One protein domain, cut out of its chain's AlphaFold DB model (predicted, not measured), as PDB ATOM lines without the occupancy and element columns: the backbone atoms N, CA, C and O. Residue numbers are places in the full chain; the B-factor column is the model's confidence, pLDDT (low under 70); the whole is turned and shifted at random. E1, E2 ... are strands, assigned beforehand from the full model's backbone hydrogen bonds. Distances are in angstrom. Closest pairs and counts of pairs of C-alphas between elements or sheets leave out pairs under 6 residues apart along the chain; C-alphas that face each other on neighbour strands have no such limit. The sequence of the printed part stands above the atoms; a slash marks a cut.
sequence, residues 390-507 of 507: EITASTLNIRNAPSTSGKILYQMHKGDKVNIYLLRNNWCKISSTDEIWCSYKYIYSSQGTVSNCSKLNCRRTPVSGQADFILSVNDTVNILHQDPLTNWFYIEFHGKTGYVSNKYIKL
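Overview. This is residues 390 to 507 of the 507 residues of the protein "Lyzozyme M1 (1,4-beta-N-acetylmuramidase)" of Fusicatenibacter sp. 2789STDY5834925 (UniProt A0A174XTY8). Two small lobes of strands stand end to end: one is a sandwich, the four-stranded sheet E7, E10, E11, E12 partly covered by the hairpin E8 and E9 with its strands crossed, and the other holds the three-stranded sheet E3, E4, E5 with the hairpin E1 and E2 beside E5. E6 runs on into E7 and joins the lobes. The printed part has 118 residues with no named helix and twelve named strands, E1 to E12 along the chain, and the neighbour strands are antiparallel; the class is all strand, though under half of the residues, 52, are in named elements. It is compact, with a radius of gyration of the C-alphas of 14.8 A, yet elongated, spanning 44 by 25 by 24 A.

Along the chain. The largest sheet is made of E7, residues 447 to 450, E10, residues 476 to 482 and 15.9 A long, E11, residues 488 to 493 and 15.0 A, and E12, residues 496 to 501 and 16.1 A. C-alpha 447 is at (27.171, 47.800, 41.754) and C-alpha 501 at (13.137, 49.096, 39.061). E8 is residues 455 to 458 and E9 residues 469 to 472. The sheet of three strands is made of E3, residues 422 to 424, E4, residues 427 to 429, and E5, residues 437 to 439, and the sheet of two strands E1 and E2 of E1, residues 396 to 399, and E2, residues 408 to 412. C-alpha 396 is at (39.840, 41.076, 25.354). E6 is residues 443 to 445.

Arrangement. The sheet E7, E10, E11, E12, in that order, is strongly twisted, with edge strands E7 and E12. E10 pairs with E7 over residues 476 to 478 (N 448 and O 477, 3.0 A) and with E11 over residues 478 to 482 (N 480 and O 490, 2.8 A). E10, E11 and E12 form a meander, each strand the antiparallel neighbour of the one before; N 491 and O 498 are 2.8 A apart. In the sandwich, two sheets face to face, this sheet and E8 with E9 are 8.9 A centre to centre where they face each other, their strands at 81 degrees. In the hairpin E8 and E9, N 456 and O 471 are 2.8 A apart. The closest C-alphas of E8 and E12 are those of Cys 458 and Val 500, 5.1 A. Residues 505 to 506 pair antiparallel with residues 449 to 450 of E7. E3, E4 and E5 form a second meander, with N 429 and O 422 at 2.8 A and N 428 and O 438 at 2.9 A. In the hairpin E1 and E2, N 398 and O 410 are 2.8 A apart. The closest C-alphas of E1 and E5 are those of Arg 399 and Trp 437, 5.0 A. E6 pairs with no named strand, but its residues 443 to 444 pair antiparallel with residues 390 to 391.

Size, cuts and confidence. The two C-alphas farthest apart are those of Lys 407 and Ser 454, 45.3 A. The printed part has no cut and ends at the chain's last residue, 507. No link between named strands is long. The mean pLDDT of the printed part is 92.3; residue 433, residues 464 to 465 and residues 484 to 486 are under 70.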
ATOM      1  N   GLU A 390      33.019  47.755  32.840       97.38
ATOM      2  CA  GLU A 390      34.365  48.093  32.391       97.38
ATOM      3  C   GLU A 390      35.181  46.828  32.116       97.38
ATOM      4  O   GLU A 390      35.162  45.870  32.893       97.38
ATOM      5  N   ILE A 391      35.915  46.821  31.006       97.75
ATOM      6  CA  ILE A 391      36.850  45.756  30.662       97.75
ATOM      7  C   ILE A 391      38.081  45.848  31.567       97.75
ATOM      8  O   ILE A 391      38.740  46.884  31.651       97.75
ATOM      9  N   THR A 392      38.438  44.739  32.216       97.75
ATOM     10  CA  THR A 392      39.579  44.681  33.147       97.75
ATOM     11  C   THR A 392      40.850  44.108  32.522       97.75
ATOM     12  O   THR A 392      41.954  44.366  33.012       97.75
ATOM     13  N   ALA A 393      40.722  43.342  31.435       95.75
ATOM     14  CA  ALA A 393      41.849  42.741  30.727       95.75
ATOM     15  C   ALA A 393      42.564  43.755  29.826       95.75
ATOM     16  O   ALA A 393      41.916  44.537  29.139       95.75
ATOM     17  N   SER A 394      43.898  43.682  29.741       96.06
ATOM     18  CA  SER A 394      44.691  44.519  28.822       96.06
ATOM     19  C   SER A 394      44.250  44.373  27.362       96.06
ATOM     20  O   SER A 394      44.321  45.316  26.575       96.06
ATOM     21  N   THR A 395      43.800  43.179  26.982       97.31
ATOM     22  CA  THR A 395      43.181  42.905  25.684       97.31
ATOM     23  C   THR A 395      42.161  41.789  25.848       97.31
ATOM     24  O   THR A 395      42.462  40.739  26.423       97.31
ATOM     25  N   LEU A 396      40.955  42.007  25.334       97.88
ATOM     26  CA  LEU A 396      39.840  41.076  25.354       97.88
ATOM     27  C   LEU A 396      39.329  40.858  23.931       97.88
ATOM     28  O   LEU A 396      38.943  41.799  23.245       97.88
ATOM     29  N   ASN A 397      39.301  39.600  23.494       98.25
ATOM     30  CA  ASN A 397      38.729  39.235  22.200       98.25
ATOM     31  C   ASN A 397      37.201  39.304  22.249       98.25
ATOM     32  O   ASN A 397      36.580  38.633  23.078       98.25
ATOM     33  N   ILE A 398      36.621  40.030  21.298       97.94
ATOM     34  CA  ILE A 398      35.184  40.089  21.053       97.94
ATOM     35  C   ILE A 398      34.846  39.145  19.907       97.94
ATOM     36  O   ILE A 398      35.535  39.119  18.885       97.94
ATOM     37  N   ARG A 399      33.825  38.312  20.090       98.19
ATOM     38  CA  ARG A 399      33.549  37.156  19.231       98.19
ATOM     39  C   ARG A 399      32.123  37.144  18.711       98.19
ATOM     40  O   ARG A 399      31.238  37.740  19.309       98.19
ATOM     41  N   ASN A 400      31.900  36.396  17.634       95.44
ATOM     42  CA  ASN A 400      30.576  36.218  17.033       95.44
ATOM     43  C   ASN A 400      29.696  35.145  17.713       95.44
ATOM     44  O   ASN A 400      28.612  34.833  17.230       95.44
ATOM     45  N   ALA A 401      30.196  34.502  18.769       95.31
ATOM     46  CA  ALA A 401      29.514  33.439  19.501       95.31
ATOM     47  C   ALA A 401      30.077  33.336  20.932       95.31
ATOM     48  O   ALA A 401      31.251  33.666  21.139       95.31
ATOM     49  N   PRO A 402      29.303  32.824  21.911       96.75
ATOM     50  CA  PRO A 402      29.741  32.636  23.296       96.75
ATOM     51  C   PRO A 402      30.669  31.416  23.446       96.75
ATOM     52  O   PRO A 402      30.361  30.451  24.143       96.75
ATOM     53  N   SER A 403      31.788  31.409  22.723       96.19
ATOM     54  CA  SER A 403      32.746  30.307  22.704       96.19
ATOM     55  C   SER A 403      34.148  30.804  22.372       96.19
ATOM     56  O   SER A 403      34.331  31.684  21.533       96.19
ATOM     57  N   THR A 404      35.168  30.187  22.970       95.56
ATOM     58  CA  THR A 404      36.578  30.439  22.628       95.56
ATOM     59  C   THR A 404      36.925  30.001  21.205       95.56
ATOM     60  O   THR A 404      37.906  30.491  20.650       95.56
ATOM     61  N   SER A 405      36.099  29.141  20.601       96.75
ATOM     62  CA  SER A 405      36.193  28.746  19.188       96.75
ATOM     63  C   SER A 405      35.446  29.697  18.242       96.75
ATOM     64  O   SER A 405      35.566  29.562  17.030       96.75
ATOM     65  N   GLY A 406      34.669  30.657  18.766       94.69
ATOM     66  CA  GLY A 406      33.970  31.655  17.952       94.69
ATOM     67  C   GLY A 406      34.947  32.572  17.213       94.69
ATOM     68  O   GLY A 406      36.030  32.870  17.723       94.69
ATOM     69  N   LYS A 407      34.568  33.054  16.028       95.81
ATOM     70  CA  LYS A 407      35.385  33.979  15.232       95.81
ATOM     71  C   LYS A 407      35.610  35.267  16.019       95.81
ATOM     72  O   LYS A 407      34.655  35.848  16.531       95.81
ATOM     73  N   ILE A 408      36.862  35.715  16.090       97.81
ATOM     74  CA  ILE A 408      37.207  37.028  16.642       97.81
ATOM     75  C   ILE A 408      36.723  38.089  15.650       97.81
ATOM     76  O   ILE A 408      37.093  38.056  14.477       97.81
ATOM     77  N   LEU A 409      35.861  38.985  16.120       88.56
ATOM     78  CA  LEU A 409      35.357  40.130  15.367       88.56
ATOM     79  C   LEU A 409      36.324  41.309  15.498       88.56
ATOM     80  O   LEU A 409      36.739  41.875  14.493       88.56
ATOM     81  N   TYR A 410      36.690  41.642  16.736       96.12
ATOM     82  CA  TYR A 410      37.623  42.710  17.098       96.12
ATOM     83  C   TYR A 410      38.115  42.518  18.542       96.12
ATOM     84  O   TYR A 410      37.807  41.508  19.186       96.12
ATOM     85  N   GLN A 411      38.907  43.462  19.049       96.38
ATOM     86  CA  GLN A 411      39.448  43.449  20.407       96.38
ATOM     87  C   GLN A 411      39.055  44.722  21.159       96.38
ATOM     88  O   GLN A 411      38.899  45.775  20.550       96.38
ATOM     89  N   MET A 412      38.891  44.597  22.474       95.88
ATOM     90  CA  MET A 412      38.693  45.706  23.411       95.88
ATOM     91  C   MET A 412      39.792  45.679  24.473       95.88
ATOM     92  O   MET A 412      40.409  44.638  24.713       95.88
ATOM     93  N   HIS A 413      40.043  46.811  25.111       97.44
ATOM     94  CA  HIS A 413      41.159  47.029  26.017       97.44
ATOM     95  C   HIS A 413      40.693  47.432  27.411       97.44
ATOM     96  O   HIS A 413      39.531  47.758  27.646       97.44
ATOM     97  N   LYS A 414      41.625  47.392  28.363       97.19
ATOM     98  CA  LYS A 414      41.355  47.765  29.748       97.19
ATOM     99  C   LYS A 414      40.823  49.198  29.819       97.19
ATOM    100  O   LYS A 414      41.448  50.102  29.273       97.19
ATOM    101  N   GLY A 415      39.727  49.394  30.545       92.25
ATOM    102  CA  GLY A 415      39.064  50.691  30.689       92.25
ATOM    103  C   GLY A 415      37.967  50.951  29.656       92.25
ATOM    104  O   GLY A 415      37.144  51.843  29.873       92.25
ATOM    105  N   ASP A 416      37.894  50.162  28.577       92.81
ATOM    106  CA  ASP A 416      36.757  50.230  27.661       92.81
ATOM    107  C   ASP A 416      35.476  49.856  28.403       92.81
ATOM    108  O   ASP A 416      35.473  48.976  29.270       92.81
ATOM    109  N   LYS A 417      34.369  50.510  28.054       93.62
ATOM    110  CA  LYS A 417      33.087  50.295  28.722       93.62
ATOM    111  C   LYS A 417      32.074  49.631  27.803       93.62
ATOM    112  O   LYS A 417      32.061  49.874  26.600       93.62
ATOM    113  N   VAL A 418      31.216  48.796  28.382       94.44
ATOM    114  CA  VAL A 418      30.166  48.049  27.679       94.44
ATOM    115  C   VAL A 418      28.902  47.936  28.527       94.44
ATOM    116  O   VAL A 418      28.931  48.052  29.753       94.44
ATOM    117  N   ASN A 419      27.789  47.649  27.862       94.75
ATOM    118  CA  ASN A 419      26.577  47.135  28.489       94.75
ATOM    119  C   ASN A 419      26.445  45.640  28.199       94.75
ATOM    120  O   ASN A 419      26.878  45.169  27.151       94.75
ATOM    121  N   ILE A 420      25.859  44.893  29.133       96.56
ATOM    122  CA  ILE A 420      25.620  43.455  28.997       96.56
ATOM    123  C   ILE A 420      24.115  43.232  28.857       96.56
ATOM    124  O   ILE A 420      23.348  43.464  29.792       96.56
ATOM    125  N   TYR A 421      23.697  42.759  27.686       91.44
ATOM    126  CA  TYR A 421      22.290  42.513  27.342       91.44
ATOM    127  C   TYR A 421      21.851  41.077  27.631       91.44
ATOM    128  O   TYR A 421      20.662  40.805  27.776       91.44
ATOM    129  N   LEU A 422      22.807  40.153  27.726       91.81
ATOM    130  CA  LEU A 422      22.563  38.768  28.107       91.81
ATOM    131  C   LEU A 422      23.815  38.185  28.760       91.81
ATOM    132  O   LEU A 422      24.907  38.289  28.204       91.81
ATOM    133  N   LEU A 423      23.648  37.533  29.908       95.25
ATOM    134  CA  LEU A 423      24.707  36.794  30.590       95.25
ATOM    135  C   LEU A 423      24.305  35.323  30.708       95.25
ATOM    136  O   LEU A 423      23.269  34.996  31.280       95.25
ATOM    137  N   ARG A 424      25.127  34.423  30.162       91.44
ATOM    138  CA  ARG A 424      24.933  32.970  30.282       91.44
ATOM    139  C   ARG A 424      26.271  32.253  30.308       91.44
ATOM    140  O   ARG A 424      27.125  32.533  29.473       91.44
ATOM    141  N   ASN A 425      26.458  31.320  31.240       92.12
ATOM    142  CA  ASN A 425      27.663  30.485  31.334       92.12
ATOM    143  C   ASN A 425      28.976  31.288  31.227       92.12
ATOM    144  O   ASN A 425      29.884  30.904  30.493       92.12
ATOM    145  N   ASN A 426      29.057  32.425  31.930       94.12
ATOM    146  CA  ASN A 426      30.209  33.336  31.931       94.12
ATOM    147  C   ASN A 426      30.510  34.040  30.584       94.12
ATOM    148  O   ASN A 426      31.582  34.620  30.411       94.12
ATOM    149  N   TRP A 427      29.562  34.036  29.644       97.62
ATOM    150  CA  TRP A 427      29.612  34.813  28.407       97.62
ATOM    151  C   TRP A 427      28.606  35.962  28.433       97.62
ATOM    152  O   TRP A 427      27.430  35.759  28.734       97.62
ATOM    153  N   CYS A 428      29.086  37.153  28.079       96.62
ATOM    154  CA  CYS A 428      28.324  38.390  27.967       96.62
ATOM    155  C   CYS A 428      28.012  38.698  26.502       96.62
ATOM    156  O   CYS A 428      28.939  38.801  25.703       96.62
ATOM    157  N   LYS A 429      26.734  38.879  26.149       97.00
ATOM    158  CA  LYS A 429      26.326  39.513  24.888       97.00
ATOM    159  C   LYS A 429      26.330  41.025  25.097       97.00
ATOM    160  O   LYS A 429      25.601  41.513  25.963       97.00
ATOM    161  N   ILE A 430      27.150  41.748  24.338       95.06
ATOM    162  CA  ILE A 430      27.362  43.202  24.497       95.06
ATOM    163  C   ILE A 430      26.693  44.050  23.414       95.06
ATOM    164  O   ILE A 430      26.834  45.267  23.408       95.06
ATOM    165  N   SER A 431      25.932  43.413  22.524       85.31
ATOM    166  CA  SER A 431      25.014  44.079  21.601       85.31
ATOM    167  C   SER A 431      23.587  43.601  21.860       85.31
ATOM    168  O   SER A 431      23.359  42.423  22.157       85.31
ATOM    169  N   SER A 432      22.622  44.518  21.774       75.88
ATOM    170  CA  SER A 432      21.194  44.204  21.902       75.88
ATOM    171  C   SER A 432      20.652  43.433  20.700       75.88
ATOM    172  O   SER A 432      19.684  42.689  20.842       75.88
ATOM    173  N   THR A 433      21.277  43.582  19.535       67.94
ATOM    174  CA  THR A 433      20.810  43.049  18.250       67.94
ATOM    175  C   THR A 433      21.754  41.953  17.761       67.94
ATOM    176  O   THR A 433      21.375  40.782  17.678       67.94
ATOM    177  N   ASP A 434      23.017  42.302  17.556       77.19
ATOM    178  CA  ASP A 434      24.023  41.432  16.954       77.19
ATOM    179  C   ASP A 434      24.606  40.404  17.927       77.19
ATOM    180  O   ASP A 434      24.729  40.638  19.128       77.19
ATOM    181  N   GLU A 435      25.048  39.261  17.401       88.25
ATOM    182  CA  GLU A 435      25.735  38.208  18.158       88.25
ATOM    183  C   GLU A 435      27.184  38.599  18.498       88.25
ATOM    184  O   GLU A 435      28.139  38.004  18.012       88.25
ATOM    185  N   ILE A 436      27.347  39.610  19.353       94.06
ATOM    186  CA  ILE A 436      28.643  40.133  19.797       94.06
ATOM    187  C   ILE A 436      28.878  39.726  21.250       94.06
ATOM    188  O   ILE A 436      28.155  40.149  22.154       94.06
ATOM    189  N   TRP A 437      29.900  38.901  21.469       97.75
ATOM    190  CA  TRP A 437      30.129  38.185  22.720       97.75
ATOM    191  C   TRP A 437      31.524  38.398  23.305       97.75
ATOM    192  O   TRP A 437      32.526  38.429  22.592       97.75
ATOM    193  N   CYS A 438      31.589  38.440  24.631       97.94
ATOM    194  CA  CYS A 438      32.807  38.506  25.430       97.94
ATOM    195  C   CYS A 438      32.766  37.532  26.612       97.94
ATOM    196  O   CYS A 438      31.717  36.989  26.958       97.94
ATOM    197  N   SER A 439      33.911  37.324  27.265       97.81
ATOM    198  CA  SER A 439      33.978  36.576  28.525       97.81
ATOM    199  C   SER A 439      33.740  37.511  29.712       97.81
ATOM    200  O   SER A 439      34.536  38.420  29.948       97.81
ATOM    201  N   TYR A 440      32.711  37.223  30.511       97.06
ATOM    202  CA  TYR A 440      32.319  38.007  31.689       97.06
ATOM    203  C   TYR A 440      33.394  38.023  32.784       97.06
ATOM    204  O   TYR A 440      33.526  39.001  33.507       97.06
ATOM    205  N   LYS A 441      34.265  37.003  32.828       96.94
ATOM    206  CA  LYS A 441      35.452  36.962  33.709       96.94
ATOM    207  C   LYS A 441      36.338  38.217  33.624       96.94
ATOM    208  O   LYS A 441      37.071  38.500  34.565       96.94
ATOM    209  N   TYR A 442      36.318  38.922  32.495       97.88
ATOM    210  CA  TYR A 442      37.152  40.100  32.245       97.88
ATOM    211  C   TYR A 442      36.361  41.407  32.302       97.88
ATOM    212  O   TYR A 442      36.772  42.400  31.702       97.88
ATOM    213  N   ILE A 443      35.224  41.395  32.999       96.94
ATOM    214  CA  ILE A 443      34.355  42.549  33.172       96.94
ATOM    215  C   ILE A 443      34.195  42.859  34.656       96.94
ATOM    216  O   ILE A 443      33.967  41.969  35.471       96.94
ATOM    217  N   TYR A 444      34.300  44.142  34.986       97.38
ATOM    218  CA  TYR A 444      33.867  44.701  36.256       97.38
ATOM    219  C   TYR A 444      32.544  45.442  36.051       97.38
ATOM    220  O   TYR A 444      32.478  46.384  35.260       97.38
ATOM    221  N   SER A 445      31.489  45.017  36.744       97.31
ATOM    222  CA  SER A 445      30.176  45.665  36.696       97.31
ATOM    223  C   SER A 445      30.033  46.689  37.816       97.31
ATOM    224  O   SER A 445      30.415  46.436  38.958       97.31
ATOM    225  N   SER A 446      29.431  47.835  37.501       96.31
ATOM    226  CA  SER A 446      28.945  48.776  38.512       96.31
ATOM    227  C   SER A 446      27.970  48.075  39.454       96.31
ATOM    228  O   SER A 446      27.164  47.250  39.020       96.31
ATOM    229  N   GLN A 447      28.021  48.413  40.738       97.38
ATOM    230  CA  GLN A 447      27.171  47.800  41.754       97.38
ATOM    231  C   GLN A 447      26.077  48.759  42.213       97.38
ATOM    232  O   GLN A 447      26.251  49.973  42.192       97.38
ATOM    233  N   GLY A 448      24.949  48.198  42.636       97.00
ATOM    234  CA  GLY A 448      23.879  48.926  43.305       97.00
ATOM    235  C   GLY A 448      23.341  48.119  44.480       97.00
ATOM    236  O   GLY A 448      23.473  46.899  44.520       97.00
ATOM    237  N   THR A 449      22.737  48.794  45.453       98.00
ATOM    238  CA  THR A 449      22.204  48.171  46.672       98.00
ATOM    239  C   THR A 449      20.699  48.372  46.768       98.00
ATOM    240  O   THR A 449      20.198  49.483  46.575       98.00
ATOM    241  N   VAL A 450      19.962  47.309  47.096       97.62
ATOM    242  CA  VAL A 450      18.508  47.376  47.285       97.62
ATOM    243  C   VAL A 450      18.169  48.277  48.471       97.62
ATOM    244  O   VAL A 450      18.621  48.061  49.594       97.62
ATOM    245  N   SER A 451      17.338  49.286  48.223       94.62
ATOM    246  CA  SER A 451      16.910  50.286  49.201       94.62
ATOM    247  C   SER A 451      15.428  50.642  49.028       94.62
ATOM    248  O   SER A 451      14.770  50.225  48.073       94.62
ATOM    249  N   ASN A 452      14.872  51.405  49.976       88.88
ATOM    250  CA  ASN A 452      13.489  51.912  49.951       88.88
ATOM    251  C   ASN A 452      12.383  50.834  49.890       88.88
ATOM    252  O   ASN A 452      11.221  51.150  49.630       88.88
ATOM    253  N   CYS A 453      12.723  49.565  50.127       91.31
ATOM    254  CA  CYS A 453      11.792  48.445  50.240       91.31
ATOM    255  C   CYS A 453      12.436  47.297  51.035       91.31
ATOM    256  O   CYS A 453      13.658  47.187  51.071       91.31
ATOM    257  N   SER A 454      11.623  46.447  51.675       92.94
ATOM    258  CA  SER A 454      12.095  45.240  52.379       92.94
ATOM    259  C   SER A 454      12.289  44.041  51.448       92.94
ATOM    260  O   SER A 454      13.128  43.183  51.714       92.94
ATOM    261  N   LYS A 455      11.508  43.989  50.363       95.75
ATOM    262  CA  LYS A 455      11.578  42.988  49.297       95.75
ATOM    263  C   LYS A 455      11.408  43.671  47.945       95.75
ATOM    264  O   LYS A 455      10.486  44.471  47.780       95.75
ATOM    265  N   LEU A 456      12.247  43.308  46.981       96.31
ATOM    266  CA  LEU A 456      12.214  43.816  45.614       96.31
ATOM    267  C   LEU A 456      12.020  42.663  44.629       96.31
ATOM    268  O   LEU A 456      12.811  41.725  44.581       96.31
ATOM    269  N   ASN A 457      10.962  42.741  43.827       95.06
ATOM    270  CA  ASN A 457      10.700  41.753  42.787       95.06
ATOM    271  C   ASN A 457      11.675  41.941  41.622       95.06
ATOM    272  O   ASN A 457      11.684  43.002  40.995       95.06
ATOM    273  N   CYS A 458      12.421  40.891  41.298       95.00
ATOM    274  CA  CYS A 458      13.189  40.783  40.067       95.00
ATOM    275  C   CYS A 458      12.384  40.012  39.016       95.00
ATOM    276  O   CYS A 458      11.677  39.053  39.336       95.00
ATOM    277  N   ARG A 459      12.429  40.462  37.763       92.31
ATOM    278  CA  ARG A 459      11.512  40.032  36.698       92.31
ATOM    279  C   ARG A 459      12.262  39.639  35.433       92.31
ATOM    280  O   ARG A 459      13.395  40.048  35.229       92.31
ATOM    281  N   ARG A 460      11.620  38.882  34.540       83.75
ATOM    282  CA  ARG A 460      12.226  38.516  33.243       83.75
ATOM    283  C   ARG A 460      12.214  39.648  32.219       83.75
ATOM    284  O   ARG A 460      13.026  39.642  31.304       83.75
ATOM    285  N   THR A 461      11.306  40.600  32.380       77.75
ATOM    286  CA  THR A 461      11.113  41.756  31.500       77.75
ATOM    287  C   THR A 461      11.033  43.035  32.344       77.75
ATOM    288  O   THR A 461      10.631  42.953  33.510       77.75
ATOM    289  N   PRO A 462      11.388  44.214  31.796       79.50
ATOM    290  CA  PRO A 462      11.417  45.495  32.520       79.50
ATOM    291  C   PRO A 462      10.018  46.101  32.765       79.50
ATOM    292  O   PRO A 462       9.815  47.307  32.670       79.50
ATOM    293  N   VAL A 463       9.025  45.266  33.086       70.19
ATOM    294  CA  VAL A 463       7.630  45.673  33.313       70.19
ATOM    295  C   VAL A 463       7.079  45.045  34.586       70.19
ATOM    296  O   VAL A 463       7.478  43.953  34.992       70.19
ATOM    297  N   SER A 464       6.126  45.717  35.227       65.25
ATOM    298  CA  SER A 464       5.409  45.165  36.379       65.25
ATOM    299  C   SER A 464       4.632  43.905  35.977       65.25
ATOM    300  O   SER A 464       3.831  43.940  35.052       65.25
ATOM    301  N   GLY A 465       4.858  42.787  36.673       67.38
ATOM    302  CA  GLY A 465       4.252  41.494  36.332       67.38
ATOM    303  C   GLY A 465       4.506  40.406  37.378       67.38
ATOM    304  O   GLY A 465       4.527  40.685  38.579       67.38
ATOM    305  N   GLN A 466       4.733  39.166  36.941       76.94
ATOM    306  CA  GLN A 466       5.170  38.077  37.820       76.94
ATOM    307  C   GLN A 466       6.650  38.249  38.203       76.94
ATOM    308  O   GLN A 466       7.456  38.747  37.413       76.94
ATOM    309  N   ALA A 467       7.003  37.919  39.446       86.31
ATOM    310  CA  ALA A 467       8.394  37.911  39.895       86.31
ATOM    311  C   ALA A 467       9.060  36.584  39.500       86.31
ATOM    312  O   ALA A 467       8.459  35.525  39.672       86.31
ATOM    313  N   ASP A 468      10.285  36.654  38.984       89.94
ATOM    314  CA  ASP A 468      11.129  35.484  38.717       89.94
ATOM    315  C   ASP A 468      11.916  35.092  39.978       89.94
ATOM    316  O   ASP A 468      12.005  33.920  40.335       89.94
ATOM    317  N   PHE A 469      12.421  36.090  40.710       96.25
ATOM    318  CA  PHE A 469      12.977  35.933  42.053       96.25
ATOM    319  C   PHE A 469      12.859  37.241  42.849       96.25
ATOM    320  O   PHE A 469      12.414  38.262  42.326       96.25
ATOM    321  N   ILE A 470      13.206  37.202  44.136       96.56
ATOM    322  CA  ILE A 470      13.054  38.328  45.065       96.56
ATOM    323  C   ILE A 470      14.415  38.658  45.673       96.56
ATOM    324  O   ILE A 470      15.130  37.752  46.094       96.56
ATOM    325  N   LEU A 471      14.733  39.949  45.731       97.44
ATOM    326  CA  LEU A 471      15.855  40.504  46.481       97.44
ATOM    327  C   LEU A 471      15.362  41.060  47.821       97.44
ATOM    328  O   LEU A 471      14.213  41.498  47.937       97.44
ATOM    329  N   SER A 472      16.232  41.070  48.818       97.62
ATOM    330  CA  SER A 472      16.006  41.665  50.134       97.62
ATOM    331  C   SER A 472      16.651  43.044  50.228       97.62
ATOM    332  O   SER A 472      17.545  43.389  49.457       97.62
ATOM    333  N   VAL A 473      16.199  43.852  51.189       96.38
ATOM    334  CA  VAL A 473      16.879  45.112  51.526       96.38
ATOM    335  C   VAL A 473      18.366  44.868  51.799       96.38
ATOM    336  O   VAL A 473      18.719  43.890  52.454       96.38
ATOM    337  N   ASN A 474      19.217  45.777  51.329       95.81
ATOM    338  CA  ASN A 474      20.679  45.711  51.406       95.81
ATOM    339  C   ASN A 474      21.356  44.634  50.545       95.81
ATOM    340  O   ASN A 474      22.583  44.566  50.565       95.81
ATOM    341  N   ASP A 475      20.618  43.846  49.754       98.25
ATOM    342  CA  ASP A 475      21.253  43.001  48.743       98.25
ATOM    343  C   ASP A 475      22.014  43.883  47.741       98.25
ATOM    344  O   ASP A 475      21.478  44.872  47.228       98.25
ATOM    345  N   THR A 476      23.265  43.524  47.460       98.00
ATOM    346  CA  THR A 476      24.089  44.169  46.433       98.00
ATOM    347  C   THR A 476      23.968  43.400  45.125       98.00
ATOM    348  O   THR A 476      24.114  42.179  45.100       98.00
ATOM    349  N   VAL A 477      23.720  44.115  44.032       98.25
ATOM    350  CA  VAL A 477      23.562  43.554  42.688       98.25
ATOM    351  C   VAL A 477      24.559  44.177  41.721       98.25
ATOM    352  O   VAL A 477      24.914  45.349  41.851       98.25
ATOM    353  N   ASN A 478      24.974  43.403  40.722       98.19
ATOM    354  CA  ASN A 478      25.748  43.908  39.594       98.19
ATOM    355  C   ASN A 478      24.784  44.487  38.554       98.19
ATOM    356  O   ASN A 478      23.842  43.811  38.141       98.19
ATOM    357  N   ILE A 479      25.002  45.725  38.119       97.75
ATOM    358  CA  ILE A 479      24.190  46.387  37.098       97.75
ATOM    359  C   ILE A 479      24.799  46.079  35.735       97.75
ATOM    360  O   ILE A 479      25.885  46.544  35.402       97.75
ATOM    361  N   LEU A 480      24.086  45.277  34.946       96.88
ATOM    362  CA  LEU A 480      24.535  44.810  33.638       96.88
ATOM    363  C   LEU A 480      24.213  45.819  32.535       96.88
ATOM    364  O   LEU A 480      25.040  46.061  31.657       96.88
ATOM    365  N   HIS A 481      23.028  46.422  32.581       93.38
ATOM    366  CA  HIS A 481      22.687  47.618  31.815       93.38
ATOM    367  C   HIS A 481      21.470  48.307  32.439       93.38
ATOM    368  O   HIS A 481      20.683  47.685  33.156       93.38
ATOM    369  N   GLN A 482      21.285  49.589  32.135       89.00
ATOM    370  CA  GLN A 482      20.008  50.260  32.350       89.00
ATOM    371  C   GLN A 482      19.185  50.167  31.074       89.00
ATOM    372  O   GLN A 482      19.685  50.501  29.996       89.00
ATOM    373  N   ASP A 483      17.944  49.704  31.191       79.88
ATOM    374  CA  ASP A 483      17.027  49.717  30.063       79.88
ATOM    375  C   ASP A 483      16.817  51.179  29.625       79.88
ATOM    376  O   ASP A 483      16.461  52.019  30.450       79.88
ATOM    377  N   PRO A 484      17.074  51.533  28.357       63.88
ATOM    378  CA  PRO A 484      17.051  52.932  27.932       63.88
ATOM    379  C   PRO A 484      15.635  53.523  27.873       63.88
ATOM    380  O   PRO A 484      15.489  54.723  27.662       63.88
ATOM    381  N   LEU A 485      14.599  52.692  28.037       55.84
ATOM    382  CA  LEU A 485      13.189  53.032  27.830       55.84
ATOM    383  C   LEU A 485      12.379  52.988  29.126       55.84
ATOM    384  O   LEU A 485      11.186  53.296  29.140       55.84
ATOM    385  N   THR A 486      12.988  52.520  30.209       66.38
ATOM    386  CA  THR A 486      12.345  52.363  31.500       66.38
ATOM    387  C   THR A 486      13.318  52.724  32.603       66.38
ATOM    388  O   THR A 486      14.538  52.692  32.480       66.38
ATOM    389  N   ASN A 487      12.759  53.023  33.762       76.75
ATOM    390  CA  ASN A 487      13.527  53.197  34.979       76.75
ATOM    391  C   ASN A 487      13.877  51.837  35.607       76.75
ATOM    392  O   ASN A 487      13.603  51.617  36.785       76.75
ATOM    393  N   TRP A 488      14.411  50.894  34.820       91.31
ATOM    394  CA  TRP A 488      14.787  49.550  35.272       91.31
ATOM    395  C   TRP A 488      16.244  49.230  34.948       91.31
ATOM    396  O   TRP A 488      16.770  49.576  33.893       91.31
ATOM    397  N   PHE A 489      16.886  48.524  35.870       95.44
ATOM    398  CA  PHE A 489      18.189  47.915  35.667       95.44
ATOM    399  C   PHE A 489      18.009  46.442  35.332       95.44
ATOM    400  O   PHE A 489      17.282  45.736  36.033       95.44
ATOM    401  N   TYR A 490      18.703  45.976  34.298       95.56
ATOM    402  CA  TYR A 490      19.019  44.564  34.158       95.56
ATOM    403  C   TYR A 490      20.218  44.265  35.051       95.56
ATOM    404  O   TYR A 490      21.259  44.920  34.946       95.56
ATOM    405  N   ILE A 491      20.052  43.314  35.961       97.81
ATOM    406  CA  ILE A 491      21.013  43.024  37.019       97.81
ATOM    407  C   ILE A 491      21.435  41.563  37.009       97.81
ATOM    408  O   ILE A 491      20.740  40.704  36.464       97.81
ATOM    409  N   GLU A 492      22.563  41.292  37.656       97.06
ATOM    410  CA  GLU A 492      22.998  39.964  38.066       97.06
ATOM    411  C   GLU A 492      23.099  39.892  39.594       97.06
ATOM    412  O   GLU A 492      23.591  40.815  40.248       97.06
ATOM    413  N   PHE A 493      22.588  38.796  40.156       97.12
ATOM    414  CA  PHE A 493      22.623  38.485  41.579       97.12
ATOM    415  C   PHE A 493      22.754  36.971  41.792       97.12
ATOM    416  O   PHE A 493      21.847  36.206  41.448       97.12
ATOM    417  N   HIS A 494      23.870  36.535  42.381       93.75
ATOM    418  CA  HIS A 494      24.157  35.129  42.707       93.75
ATOM    419  C   HIS A 494      23.915  34.151  41.536       93.75
ATOM    420  O   HIS A 494      23.324  33.082  41.699       93.75
ATOM    421  N   GLY A 495      24.354  34.525  40.335       90.81
ATOM    422  CA  GLY A 495      24.233  33.739  39.108       90.81
ATOM    423  C   GLY A 495      22.869  33.828  38.421       90.81
ATOM    424  O   GLY A 495      22.667  33.177  37.394       90.81
ATOM    425  N   LYS A 496      21.929  34.617  38.952       94.25
ATOM    426  CA  LYS A 496      20.627  34.886  38.330       94.25
ATOM    427  C   LYS A 496      20.606  36.275  37.721       94.25
ATOM    428  O   LYS A 496      21.181  37.204  38.274       94.25
ATOM    429  N   THR A 497      19.886  36.424  36.617       96.31
ATOM    430  CA  THR A 497      19.707  37.718  35.952       96.31
ATOM    431  C   THR A 497      18.245  38.095  35.851       96.31
ATOM    432  O   THR A 497      17.408  37.227  35.604       96.31
ATOM    433  N   GLY A 498      17.945  39.384  35.925       94.81
ATOM    434  CA  GLY A 498      16.605  39.887  35.662       94.81
ATOM    435  C   GLY A 498      16.528  41.400  35.787       94.81
ATOM    436  O   GLY A 498      17.528  42.070  36.008       94.81
ATOM    437  N   TYR A 499      15.329  41.936  35.629       94.88
ATOM    438  CA  TYR A 499      15.047  43.357  35.687       94.88
ATOM    439  C   TYR A 499      14.503  43.751  37.059       94.88
ATOM    440  O   TYR A 499      13.604  43.096  37.597       94.88
ATOM    441  N   VAL A 500      15.008  44.859  37.597       96.12
ATOM    442  CA  VAL A 500      14.510  45.527  38.809       96.12
ATOM    443  C   VAL A 500      14.301  47.015  38.547       96.12
ATOM    444  O   VAL A 500      15.033  47.612  37.766       96.12
ATOM    445  N   SER A 501      13.322  47.645  39.198       92.25
ATOM    446  CA  SER A 501      13.137  49.096  39.061       92.25
ATOM    447  C   SER A 501      14.264  49.856  39.774       92.25
ATOM    448  O   SER A 501      14.535  49.613  40.951       92.25
ATOM    449  N   ASN A 502      14.885  50.811  39.075       90.75
ATOM    450  CA  ASN A 502      15.994  51.632  39.564       90.75
ATOM    451  C   ASN A 502      15.626  52.467  40.804       90.75
ATOM    452  O   ASN A 502      16.492  52.766  41.614       90.75
ATOM    453  N   LYS A 503      14.334  52.757  41.020       91.56
ATOM    454  CA  LYS A 503      13.812  53.468  42.199       91.56
ATOM    455  C   LYS A 503      14.205  52.795  43.520       91.56
ATOM    456  O   LYS A 503      14.274  53.453  44.559       91.56
ATOM    457  N   TYR A 504      14.414  51.483  43.478       95.38
ATOM    458  CA  TYR A 504      14.750  50.661  44.634       95.38
ATOM    459  C   TYR A 504      16.220  50.250  44.661       95.38
ATOM    460  O   TYR A 504      16.601  49.444  45.502       95.38
ATOM    461  N   ILE A 505      17.051  50.788  43.766       96.94
ATOM    462  CA  ILE A 505      18.486  50.523  43.715       96.94
ATOM    463  C   ILE A 505      19.223  51.833  43.977       96.94
ATOM    464  O   ILE A 505      19.104  52.796  43.225       96.94
ATOM    465  N   LYS A 506      19.987  51.866  45.067       95.94
ATOM    466  CA  LYS A 506      20.908  52.956  45.380       95.94
ATOM    467  C   LYS A 506      22.268  52.628  44.768       95.94
ATOM    468  O   LYS A 506      22.816  51.571  45.077       95.94
ATOM    469  N   LEU A 507      22.757  53.514  43.906       91.31
ATOM    470  CA  LEU A 507      24.097  53.447  43.316       91.31
ATOM    471  C   LEU A 507      25.177  53.843  44.323       91.31
ATOM    472  O   LEU A 507      24.877  54.700  45.193       91.31
TER     473      LEU A 507